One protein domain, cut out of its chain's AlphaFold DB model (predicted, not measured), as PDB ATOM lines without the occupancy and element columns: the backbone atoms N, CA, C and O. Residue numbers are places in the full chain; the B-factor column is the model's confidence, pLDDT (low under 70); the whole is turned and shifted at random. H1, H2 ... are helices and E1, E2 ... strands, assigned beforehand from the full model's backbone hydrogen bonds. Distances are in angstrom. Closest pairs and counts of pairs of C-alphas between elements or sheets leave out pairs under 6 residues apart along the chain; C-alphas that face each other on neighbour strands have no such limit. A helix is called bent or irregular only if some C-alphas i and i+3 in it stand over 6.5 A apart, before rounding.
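AT A GLANCE: This is residues 2 to 136 of the 141 residues of the protein "Carboxyl_trans domain-containing protein" of Mesorhizobium sp (UniProt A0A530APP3). A long helix, H1, sticks out with its residues 2 to 19 from a body built round a twisted sheet of four strands, with H3 over one face of the sheet and H5 on the opposite face, beside the strands. H2 lies off the sheet, beyond the inner end of H1, and the short H4 grazes the sheet just before E2. The printed part has 135 residues with five named helices and four named strands, in the order H1, H2, H3, E1, H4, E2, E3, H5, E4; the sheet runs E1, E2, E3, E4 and is mixed, and the class is mixed, helices and strands. The whole is only just compact, close to loose, with a radius of gyration of the C-alphas of 16.9 A and spans of 51 by 43 by 32 A.

HOW THE PARTS SIT: Start with H1, residues 2 to 26, and H2, residues 30 to 37, which meet only through their link; neither is on the sheet. H3, residues 44 to 51, is on the sheet at a height of 8.1 A. Look next at E1, residues 57 to 60, and E2, residues 83 to 90: they are antiparallel, with N 58 and O 87 2.8 A apart. H4, residues 79 to 82, only grazes the sheet with residues 80 to 82; it is close to H1 but not clearly touching, the closest C-alphas being those of Ala 24 and Ala 79, 5.1 A apart. E2 and E3, residues 93 to 101, form an antiparallel hairpin, with N 88 and O 95 2.8 A apart. H3 lies over E3 and only just along it, at 29 degrees on the local plane; their closest C-alphas are those of Ala 44 and Leu 99, 5.8 A apart. H5, residues 117 to 125, is on the opposite face from H3, at a height of 9.8 A and only just over none of the strands. E4, residues 130 to 135, is parallel to E3, with N 131 and O 96 2.8 A apart. E3, H5 and E4 make a strand-helix-strand unit, two parallel neighbour strands with a helix between, and its crossover is right-handed. In H1, H2, H3 and H5 every O i to N i+4 pair is within hydrogen-bond range; H4 is too short for one, and its one O i to N i+3 pair is not within range.

IN THESE COORDINATES: Find C-alpha 2 at (216.067, 321.505, 395.222); from there H1 runs 36.8 A to C-alpha 26. E2 is 21.8 A long and E3 25.8 A. H4 is irregular, with C-alphas 79 and 82 7.3 A apart. E4 ends at C-alpha 135, (252.584, 351.708, 413.984).

THE WHOLE: The two farthest C-alphas, those of Lys 2 and Lys 39, are 54.6 A apart. The printed part has no cut. The links E1 to H4 and E3 to H5 are long. Mean pLDDT of the printed part is 73.8, and residues 90 to 127 are under 70.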
ATOM      1  N   LYS A   2     215.715 320.070 395.056       70.81
ATOM      2  CA  LYS A   2     216.067 321.505 395.222       70.81
ATOM      3  C   LYS A   2     216.716 321.885 396.570       70.81
ATOM      4  O   LYS A   2     217.663 322.660 396.581       70.81
ATOM      5  N   GLN A   3     216.265 321.318 397.696       74.31
ATOM      6  CA  GLN A   3     216.856 321.628 399.011       74.31
ATOM      7  C   GLN A   3     218.282 321.085 399.202       74.31
ATOM      8  O   GLN A   3     219.088 321.709 399.884       74.31
ATOM      9  N   ARG A   4     218.619 319.957 398.564       81.69
ATOM     10  CA  ARG A   4     219.955 319.347 398.652       81.69
ATOM     11  C   ARG A   4     220.980 320.158 397.852       81.69
ATOM     12  O   ARG A   4     222.040 320.479 398.369       81.69
ATOM     13  N   GLN A   5     220.581 320.606 396.663       85.44
ATOM     14  CA  GLN A   5     221.379 321.486 395.808       85.44
ATOM     15  C   GLN A   5     221.602 322.876 396.438       85.44
ATOM     16  O   GLN A   5     222.694 323.430 396.354       85.44
ATOM     17  N   ALA A   6     220.594 323.432 397.124       86.12
ATOM     18  CA  ALA A   6     220.740 324.685 397.867       86.12
ATOM     19  C   ALA A   6     221.714 324.555 399.056       86.12
ATOM     20  O   ALA A   6     222.511 325.459 399.297       86.12
ATOM     21  N   ALA A   7     221.682 323.427 399.773       90.12
ATOM     22  CA  ALA A   7     222.611 323.157 400.869       90.12
ATOM     23  C   ALA A   7     224.061 322.986 400.378       90.12
ATOM     24  O   ALA A   7     224.984 323.486 401.018       90.12
ATOM     25  N   GLU A   8     224.267 322.329 399.235       92.44
ATOM     26  CA  GLU A   8     225.588 322.180 398.607       92.44
ATOM     27  C   GLU A   8     226.160 323.526 398.146       92.44
ATOM     28  O   GLU A   8     227.307 323.843 398.459       92.44
ATOM     29  N   LEU A   9     225.345 324.367 397.501       92.75
ATOM     30  CA  LEU A   9     225.743 325.732 397.136       92.75
ATOM     31  C   LEU A   9     226.092 326.574 398.370       92.75
ATOM     32  O   LEU A   9     227.100 327.275 398.366       92.75
ATOM     33  N   MET A  10     225.297 326.483 399.441       93.50
ATOM     34  CA  MET A  10     225.577 327.196 400.690       93.50
ATOM     35  C   MET A  10     226.915 326.765 401.300       93.50
ATOM     36  O   MET A  10     227.702 327.618 401.704       93.50
ATOM     37  N   ARG A  11     227.208 325.458 401.332       94.12
ATOM     38  CA  ARG A  11     228.496 324.944 401.827       94.12
ATOM     39  C   ARG A  11     229.669 325.484 401.017       94.12
ATOM     40  O   ARG A  11     230.597 326.023 401.607       94.12
ATOM     41  N   ALA A  12     229.579 325.438 399.688       94.50
ATOM     42  CA  ALA A  12     230.621 325.975 398.817       94.50
ATOM     43  C   ALA A  12     230.861 327.480 399.051       94.50
ATOM     44  O   ALA A  12     232.003 327.936 399.082       94.50
ATOM     45  N   VAL A  13     229.797 328.263 399.263       95.00
ATOM     46  CA  VAL A  13     229.910 329.700 399.576       95.00
ATOM     47  C   VAL A  13     230.584 329.932 400.931       95.00
ATOM     48  O   VAL A  13     231.418 330.830 401.047       95.00
ATOM     49  N   LEU A  14     230.253 329.134 401.949       94.88
ATOM     50  CA  LEU A  14     230.873 329.227 403.273       94.88
ATOM     51  C   LEU A  14     232.363 328.874 403.229       94.88
ATOM     52  O   LEU A  14     233.175 329.606 403.788       94.88
ATOM     53  N   GLU A  15     232.742 327.819 402.510       95.31
ATOM     54  CA  GLU A  15     234.151 327.453 402.318       95.31
ATOM     55  C   GLU A  15     234.932 328.570 401.618       95.31
ATOM     56  O   GLU A  15     236.001 328.978 402.078       95.31
ATOM     57  N   GLN A  16     234.375 329.146 400.548       94.31
ATOM     58  CA  GLN A  16     234.986 330.293 399.871       94.31
ATOM     59  C   GLN A  16     235.124 331.509 400.792       94.31
ATOM     60  O   GLN A  16     236.105 332.253 400.694       94.31
ATOM     61  N   LEU A  17     234.152 331.732 401.679       92.81
ATOM     62  CA  LEU A  17     234.209 332.811 402.656       92.81
ATOM     63  C   LEU A  17     235.345 332.590 403.657       92.81
ATOM     64  O   LEU A  17     236.101 333.525 403.910       92.81
ATOM     65  N   GLU A  18     235.510 331.375 404.179       93.62
ATOM     66  CA  GLU A  18     236.596 331.051 405.111       93.62
ATOM     67  C   GLU A  18     237.977 331.192 404.465       93.62
ATOM     68  O   GLU A  18     238.879 331.788 405.057       93.62
ATOM     69  N   VAL A  19     238.132 330.765 403.208       93.12
ATOM     70  CA  VAL A  19     239.378 330.977 402.453       93.12
ATOM     71  C   VAL A  19     239.694 332.469 402.323       93.12
ATOM     72  O   VAL A  19     240.822 332.896 402.580       93.12
ATOM     73  N   ARG A  20     238.699 333.296 401.981       90.75
ATOM     74  CA  ARG A  20     238.878 334.753 401.877       90.75
ATOM     75  C   ARG A  20     239.197 335.395 403.227       90.75
ATOM     76  O   ARG A  20     240.032 336.297 403.276       90.75
ATOM     77  N   ARG A  21     238.582 334.929 404.321       91.88
ATOM     78  CA  ARG A  21     238.899 335.375 405.690       91.88
ATOM     79  C   ARG A  21     240.342 335.057 406.051       91.88
ATOM     80  O   ARG A  21     241.047 335.936 406.542       91.88
ATOM     81  N   ALA A  22     240.795 333.835 405.783       91.19
ATOM     82  CA  ALA A  22     242.170 333.424 406.040       91.19
ATOM     83  C   ALA A  22     243.165 334.299 405.261       91.19
ATOM     84  O   ALA A  22     244.096 334.849 405.847       91.19
ATOM     85  N   GLN A  23     242.916 334.530 403.969       89.25
ATOM     86  CA  GLN A  23     243.739 335.417 403.141       89.25
ATOM     87  C   GLN A  23     243.769 336.857 403.674       89.25
ATOM     88  O   GLN A  23     244.836 337.464 403.754       89.25
ATOM     89  N   ALA A  24     242.626 337.402 404.096       89.38
ATOM     90  CA  ALA A  24     242.572 338.751 404.650       89.38
ATOM     91  C   ALA A  24     243.280 338.868 406.012       89.38
ATOM     92  O   ALA A  24     243.925 339.882 406.305       89.38
ATOM     93  N   ARG A  25     243.227 337.810 406.831       89.56
ATOM     94  CA  ARG A  25     243.949 337.726 408.108       89.56
ATOM     95  C   ARG A  25     245.465 337.714 407.926       89.56
ATOM     96  O   ARG A  25     246.158 338.354 408.716       89.56
ATOM     97  N   MET A  26     245.957 337.097 406.851       86.94
ATOM     98  CA  MET A  26     247.372 337.140 406.461       86.94
ATOM     99  C   MET A  26     247.843 338.538 406.032       86.94
ATOM    100  O   MET A  26     249.044 338.810 406.036       86.94
ATOM    101  N   GLY A  27     246.917 339.437 405.674       85.56
ATOM    102  CA  GLY A  27     247.195 340.837 405.366       85.56
ATOM    103  C   GLY A  27     248.306 340.999 404.329       85.56
ATOM    104  O   GLY A  27     248.197 340.550 403.192       85.56
ATOM    105  N   GLY A  28     249.405 341.641 404.732       83.31
ATOM    106  CA  GLY A  28     250.561 341.891 403.874       83.31
ATOM    107  C   GLY A  28     251.403 340.659 403.503       83.31
ATOM    108  O   GLY A  28     252.431 340.847 402.846       83.31
ATOM    109  N   GLY A  29     250.992 339.456 403.921       88.31
ATOM    110  CA  GLY A  29     251.641 338.169 403.667       88.31
ATOM    111  C   GLY A  29     252.659 337.770 404.739       88.31
ATOM    112  O   GLY A  29     253.158 338.619 405.480       88.31
ATOM    113  N   GLN A  30     253.014 336.477 404.777       90.44
ATOM    114  CA  GLN A  30     253.914 335.891 405.785       90.44
ATOM    115  C   GLN A  30     255.241 336.653 405.904       90.44
ATOM    116  O   GLN A  30     255.639 337.026 406.998       90.44
ATOM    117  N   LYS A  31     255.848 337.039 404.773       89.50
ATOM    118  CA  LYS A  31     257.098 337.820 404.757       89.50
ATOM    119  C   LYS A  31     257.033 339.101 405.601       89.50
ATOM    120  O   LYS A  31     258.031 339.502 406.189       89.50
ATOM    121  N   ARG A  32     255.881 339.787 405.636       87.56
ATOM    122  CA  ARG A  32     255.709 341.016 406.433       87.56
ATOM    123  C   ARG A  32     255.422 340.724 407.903       87.56
ATOM    124  O   ARG A  32     255.794 341.543 408.739       87.56
ATOM    125  N   VAL A  33     254.773 339.597 408.192       90.25
ATOM    126  CA  VAL A  33     254.582 339.089 409.556       90.25
ATOM    127  C   VAL A  33     255.945 338.765 410.165       90.25
ATOM    128  O   VAL A  33     256.318 339.380 411.162       90.25
ATOM    129  N   ASP A  34     256.750 337.957 409.475       91.88
ATOM    130  CA  ASP A  34     258.097 337.576 409.915       91.88
ATOM    131  C   ASP A  34     258.987 338.806 410.125       91.88
ATOM    132  O   ASP A  34     259.691 338.919 411.124       91.88
ATOM    133  N   ALA A  35     258.923 339.785 409.215       90.50
ATOM    134  CA  ALA A  35     259.687 341.025 409.336       90.50
ATOM    135  C   ALA A  35     259.269 341.896 410.536       90.50
ATOM    136  O   ALA A  35     260.071 342.717 410.987       90.50
ATOM    137  N   GLN A  36     258.030 341.776 411.027       90.62
ATOM    138  CA  GLN A  36     257.604 342.435 412.265       90.62
ATOM    139  C   GLN A  36     258.089 341.673 413.494       90.62
ATOM    140  O   GLN A  36     258.682 342.278 414.389       90.62
ATOM    141  N   HIS A  37     257.930 340.351 413.499       94.19
ATOM    142  CA  HIS A  37     258.403 339.505 414.594       94.19
ATOM    143  C   HIS A  37     259.924 339.572 414.759       94.19
ATOM    144  O   HIS A  37     260.409 339.697 415.878       94.19
ATOM    145  N   ALA A  38     260.679 339.635 413.659       94.94
ATOM    146  CA  ALA A  38     262.131 339.827 413.671       94.94
ATOM    147  C   ALA A  38     262.569 341.156 414.317       94.94
ATOM    148  O   ALA A  38     263.701 341.281 414.773       94.94
ATOM    149  N   LYS A  39     261.679 342.155 414.379       92.81
ATOM    150  CA  LYS A  39     261.909 343.432 415.078       92.81
ATOM    151  C   LYS A  39     261.443 343.404 416.538       92.81
ATOM    152  O   LYS A  39     261.412 344.456 417.172       92.81
ATOM    153  N   GLY A  40     261.017 342.248 417.049       94.50
ATOM    154  CA  GLY A  40     260.421 342.110 418.379       94.50
ATOM    155  C   GLY A  40     259.038 342.757 418.499       94.50
ATOM    156  O   GLY A  40     258.615 343.094 419.602       94.50
ATOM    157  N   LYS A  41     258.336 342.983 417.379       91.56
ATOM    158  CA  LYS A  41     257.016 343.624 417.356       91.56
ATOM    159  C   LYS A  41     255.915 342.618 417.048       91.56
ATOM    160  O   LYS A  41     256.038 341.816 416.131       91.56
ATOM    161  N   LEU A  42     254.789 342.764 417.741       91.38
ATOM    162  CA  LEU A  42     253.540 342.083 417.403       91.38
ATOM    163  C   LEU A  42     252.881 342.709 416.165       91.38
ATOM    164  O   LEU A  42     252.957 343.929 415.949       91.38
ATOM    165  N   THR A  43     252.183 341.882 415.392       90.75
ATOM    166  CA  THR A  43     251.283 342.280 414.305       90.75
ATOM    167  C   THR A  43     250.018 342.960 414.833       90.75
ATOM    168  O   THR A  43     249.787 343.075 416.036       90.75
ATOM    169  N   ALA A  44     249.170 343.432 413.914       86.00
ATOM    170  CA  ALA A  44     248.005 344.221 414.270       86.00
ATOM    171  C   ALA A  44     247.020 343.392 415.100       86.00
ATOM    172  O   ALA A  44     246.629 343.754 416.204       86.00
ATOM    173  N   ARG A  45     246.673 342.222 414.569       89.19
ATOM    174  CA  ARG A  45     245.718 341.320 415.205       89.19
ATOM    175  C   ARG A  45     246.279 340.718 416.491       89.19
ATOM    176  O   ARG A  45     245.536 340.604 417.452       89.19
ATOM    177  N   GLU A  46     247.582 340.446 416.564       91.81
ATOM    178  CA  GLU A  46     248.217 339.977 417.808       91.81
ATOM    179  C   GLU A  46     248.139 341.013 418.934       91.81
ATOM    180  O   GLU A  46     247.849 340.655 420.069       91.81
ATOM    181  N   ARG A  47     248.325 342.311 418.644       90.62
ATOM    182  CA  ARG A  47     248.146 343.359 419.668       90.62
ATOM    183  C   ARG A  47     246.707 343.443 420.166       90.62
ATOM    184  O   ARG A  47     246.502 343.734 421.335       90.62
ATOM    185  N   LEU A  48     245.730 343.202 419.289       88.12
ATOM    186  CA  LEU A  48     244.320 343.152 419.679       88.12
ATOM    187  C   LEU A  48     244.033 341.930 420.555       88.12
ATOM    188  O   LEU A  48     243.359 342.074 421.559       88.12
ATOM    189  N   VAL A  49     244.601 340.764 420.242       90.38
ATOM    190  CA  VAL A  49     244.459 339.561 421.084       90.38
ATOM    191  C   VAL A  49     245.027 339.772 422.490       90.38
ATOM    192  O   VAL A  49     244.471 339.258 423.448       90.38
ATOM    193  N   VAL A  50     246.111 340.541 422.637       91.31
ATOM    194  CA  VAL A  50     246.677 340.864 423.961       91.31
ATOM    195  C   VAL A  50     245.836 341.896 424.719       91.31
ATOM    196  O   VAL A  50     245.812 341.889 425.946       91.31
ATOM    197  N   LEU A  51     245.199 342.823 424.002       87.62
ATOM    198  CA  LEU A  51     244.495 343.959 424.598       87.62
ATOM    199  C   LEU A  51     243.038 343.654 424.966       87.62
ATOM    200  O   LEU A  51     242.497 344.337 425.831       87.62
ATOM    201  N   LEU A  52     242.405 342.711 424.271       87.00
ATOM    202  CA  LEU A  52     240.964 342.460 424.327       87.00
ATOM    203  C   LEU A  52     240.654 341.117 424.966       87.00
ATOM    204  O   LEU A  52     241.463 340.191 424.899       87.00
ATOM    205  N   ASP A  53     239.447 341.004 425.513       88.56
ATOM    206  CA  ASP A  53     238.947 339.729 426.008       88.56
ATOM    207  C   ASP A  53     238.879 338.686 424.873       88.56
ATOM    208  O   ASP A  53     238.628 338.984 423.697       88.56
ATOM    209  N   GLU A  54     239.105 337.417 425.206       88.94
ATOM    210  CA  GLU A  54     239.106 336.358 424.201       88.94
ATOM    211  C   GLU A  54     237.731 336.246 423.515       88.94
ATOM    212  O   GLU A  54     236.690 336.113 424.158       88.94
ATOM    213  N   GLY A  55     237.722 336.318 422.180       87.31
ATOM    214  CA  GLY A  55     236.499 336.214 421.378       87.31
ATOM    215  C   GLY A  55     235.580 337.444 421.411       87.31
ATOM    216  O   GLY A  55     234.500 337.390 420.825       87.31
ATOM    217  N   SER A  56     235.982 338.552 422.041       86.75
ATOM    218  CA  SER A  56     235.145 339.758 422.158       86.75
ATOM    219  C   SER A  56     235.270 340.729 420.970       86.75
ATOM    220  O   SER A  56     234.417 341.609 420.798       86.75
ATOM    221  N   PHE A  57     236.313 340.576 420.143       88.31
ATOM    222  CA  PHE A  57     236.613 341.459 419.014       88.31
ATOM    223  C   PHE A  57     235.834 341.110 417.741       88.31
ATOM    224  O   PHE A  57     235.975 340.029 417.170       88.31
ATOM    225  N   GLU A  58     235.099 342.092 417.231       86.38
ATOM    226  CA  GLU A  58     234.376 342.039 415.965       86.38
ATOM    227  C   GLU A  58     235.060 342.954 414.940       86.38
ATOM    228  O   GLU A  58     234.988 344.187 415.020       86.38
ATOM    229  N   GLU A  59     235.740 342.344 413.964       85.31
ATOM    230  CA  GLU A  59     236.433 343.054 412.883       85.31
ATOM    231  C   GLU A  59     235.442 343.501 411.797       85.31
ATOM    232  O   GLU A  59     234.620 342.718 411.315       85.31
ATOM    233  N   TYR A  60     235.557 344.750 411.344       81.50
ATOM    234  CA  TYR A  60     234.800 345.271 410.206       81.50
ATOM    235  C   TYR A  60     235.739 345.856 409.143       81.50
ATOM    236  O   TYR A  60     236.897 346.160 409.410       81.50
ATOM    237  N   ASP A  61     235.235 345.978 407.910       81.94
ATOM    238  CA  ASP A  61     235.991 346.443 406.734       81.94
ATOM    239  C   ASP A  61     237.237 345.593 406.375       81.94
ATOM    240  O   ASP A  61     238.065 346.001 405.564       81.94
ATOM    241  N   MET A  62     237.307 344.344 406.860       85.56
ATOM    242  CA  MET A  62     238.393 343.376 406.606       85.56
ATOM    243  C   MET A  62     238.764 343.210 405.119       85.56
ATOM    244  O   MET A  62     239.925 342.978 404.797       85.56
ATOM    245  N   TYR A  63     237.798 343.307 404.202       87.88
ATOM    246  CA  TYR A  63     238.018 343.109 402.760       87.88
ATOM    247  C   TYR A  63     238.243 344.404 401.976       87.88
ATOM    248  O   TYR A  63     238.361 344.363 400.750       87.88
ATOM    249  N   VAL A  64     238.252 345.559 402.642       83.88
ATOM    250  CA  VAL A  64     238.466 346.843 401.971       83.88
ATOM    251  C   VAL A  64     239.893 346.903 401.428       83.88
ATOM    252  O   VAL A  64     240.842 346.481 402.082       83.88
ATOM    253  N   THR A  65     240.044 347.423 400.215       83.44
ATOM    254  CA  THR A  65     241.338 347.651 399.561       83.44
ATOM    255  C   THR A  65     241.373 349.075 399.022       83.44
ATOM    256  O   THR A  65     240.325 349.597 398.624       83.44
ATOM    257  N   HIS A  66     242.559 349.677 398.907       81.25
ATOM    258  CA  HIS A  66     242.690 350.964 398.225       81.25
ATOM    259  C   HIS A  66     242.188 350.911 396.772       81.25
ATOM    260  O   HIS A  66     242.078 349.853 396.141       81.25
ATOM    261  N   ARG A  67     241.927 352.099 396.218       82.06
ATOM    262  CA  ARG A  67     241.525 352.296 394.815       82.06
ATOM    263  C   ARG A  67     242.618 352.907 393.942       82.06
ATOM    264  O   ARG A  67     242.399 353.059 392.749       82.06
ATOM    265  N   GLY A  68     243.765 353.251 394.533       79.38
ATOM    266  CA  GLY A  68     244.897 353.814 393.800       79.38
ATOM    267  C   GLY A  68     245.378 352.879 392.690       79.38
ATOM    268  O   GLY A  68     245.533 351.678 392.918       79.38
ATOM    269  N   THR A  69     245.593 353.449 391.509       84.94
ATOM    270  CA  THR A  69     246.074 352.760 390.303       84.94
ATOM    271  C   THR A  69     247.498 353.155 389.925       84.94
ATOM    272  O   THR A  69     248.166 352.403 389.222       84.94
ATOM    273  N   ASP A  70     247.964 354.302 390.411       80.69
ATOM    274  CA  ASP A  70     249.272 354.871 390.077       80.69
ATOM    275  C   ASP A  70     250.420 354.055 390.690       80.69
ATOM    276  O   ASP A  70     250.202 353.264 391.600       80.69
ATOM    277  N   PHE A  71     251.653 354.222 390.206       78.88
ATOM    278  CA  PHE A  71     252.867 353.633 390.808       78.88
ATOM    279  C   PHE A  71     252.817 352.107 391.068       78.88
ATOM    280  O   PHE A  71     253.346 351.623 392.067       78.88
ATOM    281  N   GLY A  72     252.166 351.331 390.191       81.19
ATOM    282  CA  GLY A  72     252.064 349.865 390.322       81.19
ATOM    283  C   GLY A  72     251.078 349.389 391.399       81.19
ATOM    284  O   GLY A  72     251.028 348.211 391.748       81.19
ATOM    285  N   MET A  73     250.265 350.299 391.933       78.06
ATOM    286  CA  MET A  73     249.327 350.017 393.016       78.06
ATOM    287  C   MET A  73     248.180 349.107 392.583       78.06
ATOM    288  O   MET A  73     247.701 348.311 393.385       78.06
ATOM    289  N   ALA A  74     247.755 349.184 391.319       83.00
ATOM    290  CA  ALA A  74     246.644 348.384 390.802       83.00
ATOM    291  C   ALA A  74     246.828 346.870 391.040       83.00
ATOM    292  O   ALA A  74     245.844 346.160 391.266       83.00
ATOM    293  N   GLU A  75     248.080 346.407 391.041       83.44
ATOM    294  CA  GLU A  75     248.473 345.008 391.220       83.44
ATOM    295  C   GLU A  75     248.632 344.614 392.699       83.44
ATOM    296  O   GLU A  75     248.449 343.454 393.062       83.44
ATOM    297  N   GLN A  76     248.929 345.570 393.584       81.25
ATOM    298  CA  GLN A  76     249.228 345.309 394.995       81.25
ATOM    299  C   GLN A  76     248.040 345.593 395.913       81.25
ATOM    300  O   GLN A  76     248.061 346.530 396.710       81.25
ATOM    301  N   LYS A  77     247.018 344.737 395.866       82.38
ATOM    302  CA  LYS A  77     245.854 344.855 396.754       82.38
ATOM    303  C   LYS A  77     246.031 344.048 398.032       82.38
ATOM    304  O   LYS A  77     246.144 342.827 397.999       82.38
ATOM    305  N   VAL A  78     245.994 344.741 399.165       83.62
ATOM    306  CA  VAL A  78     246.033 344.138 400.501       83.62
ATOM    307  C   VAL A  78     244.694 344.372 401.191       83.62
ATOM    308  O   VAL A  78     244.213 345.503 401.249       83.62
ATOM    309  N   ALA A  79     244.094 343.301 401.708       85.06
ATOM    310  CA  ALA A  79     242.845 343.362 402.459       85.06
ATOM    311  C   ALA A  79     243.017 344.164 403.768       85.06
ATOM    312  O   ALA A  79     244.046 344.056 404.440       85.06
ATOM    313  N   GLY A  80     242.029 344.995 404.097       78.00
ATOM    314  CA  GLY A  80     242.055 345.955 405.203       78.00
ATOM    315  C   GLY A  80     242.871 347.223 404.916       78.00
ATOM    316  O   GLY A  80     242.978 348.088 405.776       78.00
ATOM    317  N   ASP A  81     243.488 347.345 403.734       82.56
ATOM    318  CA  ASP A  81     244.336 348.483 403.334       82.56
ATOM    319  C   ASP A  81     245.401 348.883 404.384       82.56
ATOM    320  O   ASP A  81     245.743 350.051 404.570       82.56
ATOM    321  N   GLY A  82     245.934 347.890 405.108       78.56
ATOM    322  CA  GLY A  82     246.954 348.085 406.147       78.56
ATOM    323  C   GLY A  82     246.425 348.573 407.501       78.56
ATOM    324  O   GLY A  82     247.232 348.926 408.368       78.56
ATOM    325  N   VAL A  83     245.104 348.585 407.704       81.25
ATOM    326  CA  VAL A  83     244.460 348.933 408.974       81.25
ATOM    327  C   VAL A  83     243.504 347.818 409.400       81.25
ATOM    328  O   VAL A  83     242.696 347.341 408.613       81.25
ATOM    329  N   VAL A  84     243.587 347.409 410.664       84.25
ATOM    330  CA  VAL A  84     242.590 346.539 411.294       84.25
ATOM    331  C   VAL A  84     241.667 347.411 412.122       84.25
ATOM    332  O   VAL A  84     242.127 348.136 413.009       84.25
ATOM    333  N   THR A  85     240.376 347.342 411.821       81.75
ATOM    334  CA  THR A  85     239.345 348.106 412.510       81.75
ATOM    335  C   THR A  85     238.263 347.199 413.057       81.75
ATOM    336  O   THR A  85     237.824 346.265 412.390       81.75
ATOM    337  N   GLY A  86     237.809 347.484 414.269       83.69
ATOM    338  CA  GLY A  86     236.776 346.682 414.903       83.69
ATOM    339  C   GLY A  86     236.217 347.326 416.151       83.69
ATOM    340  O   GLY A  86     236.615 348.433 416.537       83.69
ATOM    341  N   TRP A  87     235.293 346.615 416.776       80.94
ATOM    342  CA  TRP A  87     234.850 346.932 418.121       80.94
ATOM    343  C   TRP A  87     234.921 345.706 419.013       80.94
ATOM    344  O   TRP A  87     234.829 344.573 418.553       80.94
ATOM    345  N   GLU A  88     235.030 345.955 420.303       81.62
ATOM    346  CA  GLU A  88     234.956 344.936 421.331       81.62
ATOM    347  C   GLU A  88     233.603 345.005 422.032       81.62
ATOM    348  O   GLU A  88     233.154 346.094 422.401       81.62
ATOM    349  N   ARG A  89     232.946 343.858 422.222       72.19
ATOM    350  CA  ARG A  89     231.801 343.758 423.132       72.19
ATOM    351  C   ARG A  89     232.291 343.255 424.490       72.19
ATOM    352  O   ARG A  89     232.242 342.056 424.736       72.19
ATOM    353  N   SER A  90     232.717 344.166 425.360       64.94
ATOM    354  CA  SER A  90     233.012 343.838 426.757       64.94
ATOM    355  C   SER A  90     231.816 344.163 427.658       64.94
ATOM    356  O   SER A  90     230.910 344.918 427.285       64.94
ATOM    357  N   MET A  91     231.792 343.596 428.867       50.47
ATOM    358  CA  MET A  91     230.774 343.938 429.873       50.47
ATOM    359  C   MET A  91     230.858 345.409 430.322       50.47
ATOM    360  O   MET A  91     229.866 345.955 430.797       50.47
ATOM    361  N   ALA A  92     232.019 346.052 430.151       49.91
ATOM    362  CA  ALA A  92     232.274 347.439 430.543       49.91
ATOM    363  C   ALA A  92     231.885 348.472 429.469       49.91
ATOM    364  O   ALA A  92     231.874 349.671 429.748       49.91
ATOM    365  N   GLY A  93     231.557 348.039 428.248       54.50
ATOM    366  CA  GLY A  93     231.127 348.926 427.175       54.50
ATOM    367  C   GLY A  93     231.583 348.469 425.795       54.50
ATOM    368  O   GLY A  93     232.115 347.381 425.601       54.50
ATOM    369  N   LEU A  94     231.344 349.322 424.805       55.16
ATOM    370  CA  LEU A  94     231.863 349.121 423.461       55.16
ATOM    371  C   LEU A  94     233.189 349.872 423.344       55.16
ATOM    372  O   LEU A  94     233.213 351.072 423.592       55.16
ATOM    373  N   PHE A  95     234.258 349.201 422.928       54.34
ATOM    374  CA  PHE A  95     235.539 349.852 422.648       54.34
ATOM    375  C   PHE A  95     235.855 349.745 421.171       54.34
ATOM    376  O   PHE A  95     235.575 348.736 420.533       54.34
ATOM    377  N   THR A  96     236.400 350.812 420.606       55.16
ATOM    378  CA  THR A  96     236.698 350.886 419.180       55.16
ATOM    379  C   THR A  96     238.199 350.882 418.952       55.16
ATOM    380  O   THR A  96     238.891 351.723 419.521       55.16
ATOM    381  N   TYR A  97     238.685 350.016 418.060       54.09
ATOM    382  CA  TYR A  97     240.114 349.878 417.782       54.09
ATOM    383  C   TYR A  97     240.434 350.166 416.324       54.09
ATOM    384  O   TYR A  97     239.730 349.726 415.415       54.09
ATOM    385  N   SER A  98     241.521 350.902 416.109       52.09
ATOM    386  CA  SER A  98     242.140 351.091 414.800       52.09
ATOM    387  C   SER A  98     243.636 350.877 414.946       52.09
ATOM    388  O   SER A  98     244.300 351.613 415.682       52.09
ATOM    389  N   LEU A  99     244.155 349.847 414.279       55.34
ATOM    390  CA  LEU A  99     245.571 349.516 414.303       55.34
ATOM    391  C   LEU A  99     246.141 349.479 412.899       55.34
ATOM    392  O   LEU A  99     245.755 348.665 412.063       55.34
ATOM    393  N   ARG A 100     247.089 350.381 412.659       51.38
ATOM    394  CA  ARG A 100     247.771 350.537 411.380       51.38
ATOM    395  C   ARG A 100     249.142 349.890 411.443       51.38
ATOM    396  O   ARG A 100     249.977 350.341 412.220       51.38
ATOM    397  N   ILE A 101     249.372 348.879 410.607       41.53
ATOM    398  CA  ILE A 101     250.692 348.283 410.401       41.53
ATOM    399  C   ILE A 101     250.944 348.215 408.901       41.53
ATOM    400  O   ILE A 101     250.236 347.514 408.183       41.53
ATOM    401  N   SER A 102     251.996 348.910 408.460       34.72
ATOM    402  CA  SER A 102     252.526 349.030 407.089       34.72
ATOM    403  C   SER A 102     252.255 350.356 406.360       34.72
ATOM    404  O   SER A 102     251.342 351.126 406.664       34.72
ATOM    405  N   ARG A 103     253.143 350.626 405.392       33.06
ATOM    406  CA  ARG A 103     253.194 351.776 404.477       33.06
ATOM    407  C   ARG A 103     252.061 351.680 403.442       33.06
ATOM    408  O   ARG A 103     252.294 351.548 402.249       33.06
ATOM    409  N   CYS A 104     250.828 351.707 403.932       31.09
ATOM    410  CA  CYS A 104     249.589 351.750 403.166       31.09
ATOM    411  C   CYS A 104     248.830 352.987 403.670       31.09
ATOM    412  O   CYS A 104     248.612 353.118 404.877       31.09
ATOM    413  N   LEU A 105     248.570 353.976 402.810       40.16
ATOM    414  CA  LEU A 105     247.827 355.179 403.180       40.16
ATOM    415  C   LEU A 105     246.356 355.017 402.898       40.16
ATOM    416  O   LEU A 105     245.981 354.763 401.761       40.16
ATOM    417  N   ALA A 106     245.592 355.445 403.899       32.53
ATOM    418  CA  ALA A 106     244.720 356.613 403.840       32.53
ATOM    419  C   ALA A 106     244.764 357.400 402.517       32.53
ATOM    420  O   ALA A 106     245.221 358.543 402.450       32.53
ATOM    421  N   ASP A 107     244.143 356.844 401.489       29.05
ATOM    422  CA  ASP A 107     243.305 357.668 400.646       29.05
ATOM    423  C   ASP A 107     242.251 358.249 401.585       29.05
ATOM    424  O   ASP A 107     241.379 357.506 402.036       29.05
ATOM    425  N   ARG A 108     242.428 359.518 401.990       30.45
ATOM    426  CA  ARG A 108     241.529 360.334 402.830       30.45
ATOM    427  C   ARG A 108     240.387 359.525 403.457       30.45
ATOM    428  O   ARG A 108     239.432 359.188 402.752       30.45
ATOM    429  N   CYS A 109     240.351 359.405 404.786       32.16
ATOM    430  CA  CYS A 109     239.186 358.898 405.534       32.16
ATOM    431  C   CYS A 109     237.839 359.589 405.181       32.16
ATOM    432  O   CYS A 109     236.795 359.208 405.693       32.16
ATOM    433  N   ARG A 110     237.818 360.587 404.281       30.11
ATOM    434  CA  ARG A 110     236.613 361.166 403.673       30.11
ATOM    435  C   ARG A 110     235.880 360.267 402.671       30.11
ATOM    436  O   ARG A 110     234.738 360.595 402.370       30.11
ATOM    437  N   ARG A 111     236.469 359.198 402.113       34.38
ATOM    438  CA  ARG A 111     235.797 358.411 401.045       34.38
ATOM    439  C   ARG A 111     235.842 356.884 401.188       34.38
ATOM    440  O   ARG A 111     235.465 356.195 400.243       34.38
ATOM    441  N   HIS A 112     236.243 356.360 402.347       44.53
ATOM    442  CA  HIS A 112     236.602 354.941 402.480       44.53
ATOM    443  C   HIS A 112     235.615 354.022 403.214       44.53
ATOM    444  O   HIS A 112     235.888 352.836 403.329       44.53
ATOM    445  N   THR A 113     234.441 354.499 403.633       33.41
ATOM    446  CA  THR A 113     233.404 353.628 404.219       33.41
ATOM    447  C   THR A 113     232.159 353.600 403.332       33.41
ATOM    448  O   THR A 113     231.672 354.665 402.928       33.41
ATOM    449  N   PRO A 114     231.558 352.427 403.053       33.56
ATOM    450  CA  PRO A 114     230.196 352.374 402.548       33.56
ATOM    451  C   PRO A 114     229.298 353.174 403.502       33.56
ATOM    452  O   PRO A 114     229.300 352.963 404.715       33.56
ATOM    453  N   ARG A 115     228.505 354.100 402.954       32.03
ATOM    454  CA  ARG A 115     227.627 355.072 403.652       32.03
ATOM    455  C   ARG A 115     226.622 354.446 404.651       32.03
ATOM    456  O   ARG A 115     225.906 355.162 405.356       32.03
ATOM    457  N   ARG A 116     226.549 353.111 404.694       24.17
ATOM    458  CA  ARG A 116     225.741 352.283 405.598       24.17
ATOM    459  C   ARG A 116     226.522 351.897 406.872       24.17
ATOM    460  O   ARG A 116     226.009 352.153 407.956       24.17
ATOM    461  N   SER A 117     227.771 351.427 406.752       30.36
ATOM    462  CA  SER A 117     228.670 351.064 407.871       30.36
ATOM    463  C   SER A 117     229.146 352.287 408.664       30.36
ATOM    464  O   SER A 117     229.189 352.260 409.889       30.36
ATOM    465  N   ALA A 118     229.383 353.416 407.983       41.28
ATOM    466  CA  ALA A 118     229.723 354.691 408.629       41.28
ATOM    467  C   ALA A 118     228.634 355.203 409.589       41.28
ATOM    468  O   ALA A 118     228.911 356.016 410.468       41.28
ATOM    469  N   ARG A 119     227.380 354.767 409.408       33.06
ATOM    470  CA  ARG A 119     226.249 355.205 410.231       33.06
ATOM    471  C   ARG A 119     226.198 354.436 411.542       33.06
ATOM    472  O   ARG A 119     226.177 355.074 412.584       33.06
ATOM    473  N   SER A 120     226.240 353.101 411.500       40.12
ATOM    474  CA  SER A 120     226.321 352.274 412.715       40.12
ATOM    475  C   SER A 120     227.598 352.561 413.505       40.12
ATOM    476  O   SER A 120     227.531 352.653 414.724       40.12
ATOM    477  N   TRP A 121     228.716 352.792 412.808       46.84
ATOM    478  CA  TRP A 121     229.969 353.301 413.366       46.84
ATOM    479  C   TRP A 121     229.777 354.618 414.121       46.84
ATOM    480  O   TRP A 121     230.083 354.687 415.302       46.84
ATOM    481  N   LYS A 122     229.202 355.645 413.479       47.72
ATOM    482  CA  LYS A 122     228.943 356.942 414.125       47.72
ATOM    483  C   LYS A 122     228.074 356.813 415.374       47.72
ATOM    484  O   LYS A 122     228.379 357.457 416.367       47.72
ATOM    485  N   TRP A 123     227.028 355.986 415.334       41.72
ATOM    486  CA  TRP A 123     226.159 355.758 416.494       41.72
ATOM    487  C   TRP A 123     226.878 355.034 417.634       41.72
ATOM    488  O   TRP A 123     226.672 355.370 418.793       41.72
ATOM    489  N   ARG A 124     227.744 354.069 417.312       50.19
ATOM    490  CA  ARG A 124     228.508 353.304 418.302       50.19
ATOM    491  C   ARG A 124     229.671 354.094 418.896       50.19
ATOM    492  O   ARG A 124     229.807 354.119 420.110       50.19
ATOM    493  N   CYS A 125     230.449 354.795 418.074       51.12
ATOM    494  CA  CYS A 125     231.543 355.655 418.529       51.12
ATOM    495  C   CYS A 125     231.063 356.888 419.302       51.12
ATOM    496  O   CYS A 125     231.839 357.453 420.060       51.12
ATOM    497  N   ALA A 126     229.806 357.313 419.137       51.94
ATOM    498  CA  ALA A 126     229.255 358.441 419.891       51.94
ATOM    499  C   ALA A 126     229.114 358.164 421.401       51.94
ATOM    500  O   ALA A 126     228.972 359.109 422.168       51.94
ATOM    501  N   MET A 127     229.149 356.895 421.828       57.47
ATOM    502  CA  MET A 127     228.978 356.493 423.233       57.47
ATOM    503  C   MET A 127     230.103 355.586 423.750       57.47
ATOM    504  O   MET A 127     230.003 355.038 424.843       57.47
ATOM    505  N   ALA A 128     231.166 355.414 422.963       70.31
ATOM    506  CA  ALA A 128     232.220 354.435 423.190       70.31
ATOM    507  C   ALA A 128     233.602 355.100 423.191       70.31
ATOM    508  O   ALA A 128     233.896 355.866 422.267       70.31
ATOM    509  N   PRO A 129     234.487 354.783 424.149       73.38
ATOM    510  CA  PRO A 129     235.893 355.150 424.042       73.38
ATOM    511  C   PRO A 129     236.541 354.528 422.793       73.38
ATOM    512  O   PRO A 129     236.265 353.391 422.392       73.38
ATOM    513  N   VAL A 130     237.429 355.302 422.169       73.94
ATOM    514  CA  VAL A 130     238.180 354.903 420.974       73.94
ATOM    515  C   VAL A 130     239.656 354.793 421.333       73.94
ATOM    516  O   VAL A 130     240.257 355.763 421.790       73.94
ATOM    517  N   ILE A 131     240.246 353.625 421.086       76.50
ATOM    518  CA  ILE A 131     241.661 353.339 421.312       76.50
ATOM    519  C   ILE A 131     242.358 353.215 419.953       76.50
ATOM    520  O   ILE A 131     242.042 352.358 419.125       76.50
ATOM    521  N   GLY A 132     243.326 354.096 419.708       77.94
ATOM    522  CA  GLY A 132     244.165 354.061 418.513       77.94
ATOM    523  C   GLY A 132     245.522 353.436 418.813       77.94
ATOM    524  O   GLY A 132     246.266 353.960 419.636       77.94
ATOM    525  N   LEU A 133     245.878 352.362 418.107       78.69
ATOM    526  CA  LEU A 133     247.210 351.763 418.177       78.69
ATOM    527  C   LEU A 133     247.971 352.120 416.891       78.69
ATOM    528  O   LEU A 133     247.638 351.661 415.799       78.69
ATOM    529  N   ASN A 134     248.986 352.979 416.985       79.50
ATOM    530  CA  ASN A 134     249.694 353.482 415.804       79.50
ATOM    531  C   ASN A 134     251.054 352.793 415.617       79.50
ATOM    532  O   ASN A 134     251.899 352.834 416.504       79.50
ATOM    533  N   ASP A 135     251.274 352.190 414.449       78.56
ATOM    534  CA  ASP A 135     252.584 351.708 413.984       78.56
ATOM    535  C   ASP A 135     252.699 351.939 412.470       78.56
ATOM    536  O   ASP A 135     252.836 351.026 411.649       78.56
ATOM    537  N   SER A 136     252.554 353.214 412.094       74.12
ATOM    538  CA  SER A 136     252.574 353.669 410.705       74.12
ATOM    539  C   SER A 136     253.863 354.408 410.348       74.12
ATOM    540  O   SER A 136     254.405 355.170 411.139       74.12
TER     541      SER A 136